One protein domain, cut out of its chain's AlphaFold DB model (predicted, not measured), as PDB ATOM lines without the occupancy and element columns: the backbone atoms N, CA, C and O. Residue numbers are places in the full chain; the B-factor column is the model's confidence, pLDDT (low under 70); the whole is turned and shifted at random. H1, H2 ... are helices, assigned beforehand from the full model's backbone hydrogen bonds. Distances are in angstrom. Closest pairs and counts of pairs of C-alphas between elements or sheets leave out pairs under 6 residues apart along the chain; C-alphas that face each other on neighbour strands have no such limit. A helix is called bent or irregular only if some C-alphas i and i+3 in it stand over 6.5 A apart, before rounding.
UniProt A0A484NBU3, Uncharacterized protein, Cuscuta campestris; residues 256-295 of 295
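This is residues 256 to 295 of the 295 residues of an uncharacterized protein of Cuscuta campestris (UniProt A0A484NBU3). One long, straight helix, H2, makes most of the length of a thin rod, and a single short helical turn, H1, is set off to the side at the rod's beginning, joined to it by residues 260 to 263. No second layer packs on H2, and the whole length stands free. The printed part has 40 residues, with two named helices in the order H1, H2 and no named strand, and its class is all helix. It is extended, with a radius of gyration of the C-alphas of 17.1 A and spans of 55 by 16 by 5 A.

H1 is residues 256 to 259, 4.9 A from first to last C-alpha, and begins at C-alpha 256 at (140.324, 170.936, 130.031). Residues 260 to 263 follow. H2 is residues 264 to 292, 42.3 A from first to last C-alpha, from C-alpha 264 at (150.906, 181.518, 133.429) to C-alpha 292 at (188.166, 161.803, 136.554). Residues 293 to 295 come after it.

H1 and H2 are apart, with no C-alpha of the one within 8 A of the other. The link between them, 4 residues, is tight. H2 is not bent, and in it every O i to N i+4 pair is within hydrogen-bond range. H1 is too short for such a pair; its one O i to N i+3 pair is within range.

The C-alphas of Leu 259 and Glu 295, the two farthest apart, are 55.1 A apart. The printed part has no cut and ends at residue 295, the chain's last residue. No link is long. The mean pLDDT of the printed part is 83.6, and it is under 70 at residues 256 to 263 and residue 295; the mean is 60 for H1 and 91 for H2.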
ATOM      1  N   GLN A 256     140.162 170.807 128.578       65.00
ATOM      2  CA  GLN A 256     140.324 170.936 130.031       65.00
ATOM      3  C   GLN A 256     141.762 171.296 130.424       65.00
ATOM      4  O   GLN A 256     141.967 172.133 131.297       65.00
ATOM      5  N   THR A 257     142.756 170.734 129.730       60.94
ATOM      6  CA  THR A 257     144.177 171.070 129.931       60.94
ATOM      7  C   THR A 257     144.482 172.530 129.559       60.94
ATOM      8  O   THR A 257     145.347 173.161 130.161       60.94
ATOM      9  N   LEU A 258     143.765 173.084 128.575       57.94
ATOM     10  CA  LEU A 258     143.918 174.460 128.094       57.94
ATOM     11  C   LEU A 258     143.026 175.463 128.851       57.94
ATOM     12  O   LEU A 258     143.391 176.629 128.996       57.94
ATOM     13  N   LEU A 259     141.860 175.012 129.321       58.12
ATOM     14  CA  LEU A 259     140.860 175.785 130.062       58.12
ATOM     15  C   LEU A 259     141.149 175.829 131.566       58.12
ATOM     16  O   LEU A 259     140.435 176.512 132.295       58.12
ATOM     17  N   GLU A 260     142.202 175.154 132.029       57.09
ATOM     18  CA  GLU A 260     142.798 175.391 133.338       57.09
ATOM     19  C   GLU A 260     144.007 176.342 133.193       57.09
ATOM     20  O   GLU A 260     145.162 175.907 133.200       57.09
ATOM     21  N   PRO A 261     143.798 177.670 133.069       59.56
ATOM     22  CA  PRO A 261     144.866 178.641 133.211       59.56
ATOM     23  C   PRO A 261     145.221 178.731 134.698       59.56
ATOM     24  O   PRO A 261     144.876 179.687 135.392       59.56
ATOM     25  N   LYS A 262     145.920 177.718 135.219       57.97
ATOM     26  CA  LYS A 262     146.703 177.885 136.441       57.97
ATOM     27  C   LYS A 262     147.835 178.822 136.083       57.97
ATOM     28  O   LYS A 262     148.820 178.377 135.510       57.97
ATOM     29  N   ASP A 263     147.575 180.102 136.336       69.12
ATOM     30  CA  ASP A 263     148.507 181.217 136.422       69.12
ATOM     31  C   ASP A 263     149.754 181.014 135.553       69.12
ATOM     32  O   ASP A 263     150.680 180.296 135.922       69.12
ATOM     33  N   GLN A 264     149.779 181.625 134.367       75.00
ATOM     34  CA  GLN A 264     150.906 181.518 133.429       75.00
ATOM     35  C   GLN A 264     152.255 181.781 134.124       75.00
ATOM     36  O   GLN A 264     153.262 181.177 133.762       75.00
ATOM     37  N   VAL A 265     152.258 182.607 135.175       74.69
ATOM     38  CA  VAL A 265     153.412 182.853 136.046       74.69
ATOM     39  C   VAL A 265     153.825 181.598 136.820       74.69
ATOM     40  O   VAL A 265     155.010 181.279 136.863       74.69
ATOM     41  N   SER A 266     152.885 180.839 137.375       81.19
ATOM     42  CA  SER A 266     153.129 179.556 138.042       81.19
ATOM     43  C   SER A 266     153.646 178.472 137.082       81.19
ATOM     44  O   SER A 266     154.569 177.740 137.439       81.19
ATOM     45  N   GLN A 267     153.139 178.397 135.843       83.19
ATOM     46  CA  GLN A 267     153.689 177.479 134.826       83.19
ATOM     47  C   GLN A 267     155.115 177.863 134.411       83.19
ATOM     48  O   GLN A 267     155.992 177.003 134.329       83.19
ATOM     49  N   LEU A 268     155.364 179.158 134.196       88.25
ATOM     50  CA  LEU A 268     156.699 179.673 133.891       88.25
ATOM     51  C   LEU A 268     157.665 179.479 135.065       88.25
ATOM     52  O   LEU A 268     158.830 179.167 134.843       88.25
ATOM     53  N   THR A 269     157.185 179.604 136.303       89.31
ATOM     54  CA  THR A 269     157.976 179.367 137.520       89.31
ATOM     55  C   THR A 269     158.374 177.900 137.632       89.31
ATOM     56  O   THR A 269     159.549 177.603 137.828       89.31
ATOM     57  N   LEU A 270     157.438 176.973 137.409       90.62
ATOM     58  CA  LEU A 270     157.733 175.540 137.405       90.62
ATOM     59  C   LEU A 270     158.747 175.167 136.311       90.62
ATOM     60  O   LEU A 270     159.680 174.404 136.562       90.62
ATOM     61  N   LEU A 271     158.594 175.728 135.107       93.44
ATOM     62  CA  LEU A 271     159.523 175.504 133.998       93.44
ATOM     63  C   LEU A 271     160.917 176.078 134.294       93.44
ATOM     64  O   LEU A 271     161.929 175.449 133.986       93.44
ATOM     65  N   LEU A 272     160.972 177.252 134.925       95.06
ATOM     66  CA  LEU A 272     162.214 177.885 135.353       95.06
ATOM     67  C   LEU A 272     162.936 177.049 136.417       95.06
ATOM     68  O   LEU A 272     164.151 176.879 136.338       95.06
ATOM     69  N   ASP A 273     162.210 176.512 137.395       94.94
ATOM     70  CA  ASP A 273     162.799 175.690 138.452       94.94
ATOM     71  C   ASP A 273     163.280 174.332 137.924       94.94
ATOM     72  O   ASP A 273     164.356 173.872 138.312       94.94
ATOM     73  N   PHE A 274     162.571 173.746 136.953       94.50
ATOM     74  CA  PHE A 274     163.038 172.553 136.242       94.50
ATOM     75  C   PHE A 274     164.330 172.821 135.452       94.50
ATOM     76  O   PHE A 274     165.292 172.060 135.558       94.50
ATOM     77  N   ALA A 275     164.395 173.934 134.714       96.31
ATOM     78  CA  ALA A 275     165.582 174.305 133.944       96.31
ATOM     79  C   ALA A 275     166.805 174.568 134.842       96.31
ATOM     80  O   ALA A 275     167.916 174.156 134.512       96.31
ATOM     81  N   LYS A 276     166.612 175.212 136.002       96.50
ATOM     82  CA  LYS A 276     167.687 175.413 136.989       96.50
ATOM     83  C   LYS A 276     168.245 174.086 137.500       96.50
ATOM     84  O   LYS A 276     169.462 173.947 137.600       96.50
ATOM     85  N   LEU A 277     167.368 173.130 137.812       96.12
ATOM     86  CA  LEU A 277     167.782 171.814 138.293       96.12
ATOM     87  C   LEU A 277     168.567 171.052 137.217       96.12
ATOM     88  O   LEU A 277     169.634 170.520 137.503       96.12
ATOM     89  N   GLU A 278     168.101 171.077 135.965       95.56
ATOM     90  CA  GLU A 278     168.793 170.415 134.854       95.56
ATOM     91  C   GLU A 278     170.192 171.004 134.596       95.56
ATOM     92  O   GLU A 278     171.148 170.263 134.348       95.56
ATOM     93  N   ILE A 279     170.334 172.333 134.667       96.62
ATOM     94  CA  ILE A 279     171.632 173.012 134.526       96.62
ATOM     95  C   ILE A 279     172.572 172.612 135.667       96.62
ATOM     96  O   ILE A 279     173.742 172.322 135.416       96.62
ATOM     97  N   ASN A 280     172.071 172.553 136.903       96.56
ATOM     98  CA  ASN A 280     172.874 172.151 138.055       96.56
ATOM     99  C   ASN A 280     173.357 170.695 137.941       96.56
ATOM    100  O   ASN A 280     174.537 170.420 138.146       96.56
ATOM    101  N   ASP A 281     172.485 169.776 137.528       96.31
ATOM    102  CA  ASP A 281     172.847 168.371 137.303       96.31
ATOM    103  C   ASP A 281     173.876 168.206 136.175       96.31
ATOM    104  O   ASP A 281     174.750 167.336 136.238       96.31
ATOM    105  N   ARG A 282     173.790 169.032 135.123       95.69
ATOM    106  CA  ARG A 282     174.816 169.085 134.070       95.69
ATOM    107  C   ARG A 282     176.151 169.563 134.627       95.69
ATOM    108  O   ARG A 282     177.146 168.880 134.405       95.69
ATOM    109  N   ALA A 283     176.156 170.660 135.379       95.38
ATOM    110  CA  ALA A 283     177.367 171.220 135.971       95.38
ATOM    111  C   ALA A 283     178.044 170.236 136.939       95.38
ATOM    112  O   ALA A 283     179.264 170.084 136.923       95.38
ATOM    113  N   GLU A 284     177.271 169.507 137.749       94.12
ATOM    114  CA  GLU A 284     177.828 168.463 138.611       94.12
ATOM    115  C   GLU A 284     178.432 167.302 137.823       94.12
ATOM    116  O   GLU A 284     179.496 166.803 138.190       94.12
ATOM    117  N   ARG A 285     177.766 166.852 136.754       94.06
ATOM    118  CA  ARG A 285     178.305 165.790 135.898       94.06
ATOM    119  C   ARG A 285     179.582 166.226 135.192       94.06
ATOM    120  O   ARG A 285     180.519 165.440 135.143       94.06
ATOM    121  N   GLU A 286     179.632 167.453 134.686       91.62
ATOM    122  CA  GLU A 286     180.837 168.013 134.070       91.62
ATOM    123  C   GLU A 286     181.985 168.105 135.080       91.62
ATOM    124  O   GLU A 286     183.074 167.625 134.786       91.62
ATOM    125  N   ARG A 287     181.729 168.578 136.308       92.25
ATOM    126  CA  ARG A 287     182.748 168.617 137.370       92.25
ATOM    127  C   ARG A 287     183.317 167.231 137.694       92.25
ATOM    128  O   ARG A 287     184.523 167.092 137.852       92.25
ATOM    129  N   ARG A 288     182.465 166.200 137.783       91.19
ATOM    130  CA  ARG A 288     182.917 164.816 138.030       91.19
ATOM    131  C   ARG A 288     183.783 164.290 136.886       91.19
ATOM    132  O   ARG A 288     184.799 163.659 137.143       91.19
ATOM    133  N   LEU A 289     183.409 164.581 135.640       90.75
ATOM    134  CA  LEU A 289     184.204 164.202 134.471       90.75
ATOM    135  C   LEU A 289     185.549 164.936 134.429       90.75
ATOM    136  O   LEU A 289     186.555 164.334 134.072       90.75
ATOM    137  N   GLU A 290     185.593 166.216 134.805       88.19
ATOM    138  CA  GLU A 290     186.848 166.969 134.917       88.19
ATOM    139  C   GLU A 290     187.763 166.428 136.026       88.19
ATOM    140  O   GLU A 290     188.981 166.417 135.853       88.19
ATOM    141  N   GLU A 291     187.198 165.968 137.148       88.75
ATOM    142  CA  GLU A 291     187.946 165.300 138.221       88.75
ATOM    143  C   GLU A 291     188.517 163.949 137.757       88.75
ATOM    144  O   GLU A 291     189.713 163.724 137.923       88.75
ATOM    145  N   GLU A 292     187.716 163.099 137.099       83.56
ATOM    146  CA  GLU A 292     188.166 161.803 136.554       83.56
ATOM    147  C   GLU A 292     189.256 161.943 135.480       83.56
ATOM    148  O   GLU A 292     190.104 161.069 135.343       83.56
ATOM    149  N   LEU A 293     189.250 163.029 134.702       82.00
ATOM    150  CA  LEU A 293     190.239 163.259 133.639       82.00
ATOM    151  C   LEU A 293     191.565 163.823 134.176       82.00
ATOM    152  O   LEU A 293     192.557 163.888 133.449       82.00
ATOM    153  N   LYS A 294     191.567 164.282 135.430       76.06
ATOM    154  CA  LYS A 294     192.729 164.861 136.109       76.06
ATOM    155  C   LYS A 294     193.468 163.849 136.992       76.06
ATOM    156  O   LYS A 294     194.581 164.156 137.426       76.06
ATOM    157  N   GLU A 295     192.856 162.696 137.254       58.94
ATOM    158  CA  GLU A 295     193.450 161.519 137.907       58.94
ATOM    159  C   GLU A 295     194.198 160.631 136.898       58.94
ATOM    160  O   GLU A 295     195.306 160.161 137.252       58.94
TER     161      GLU A 295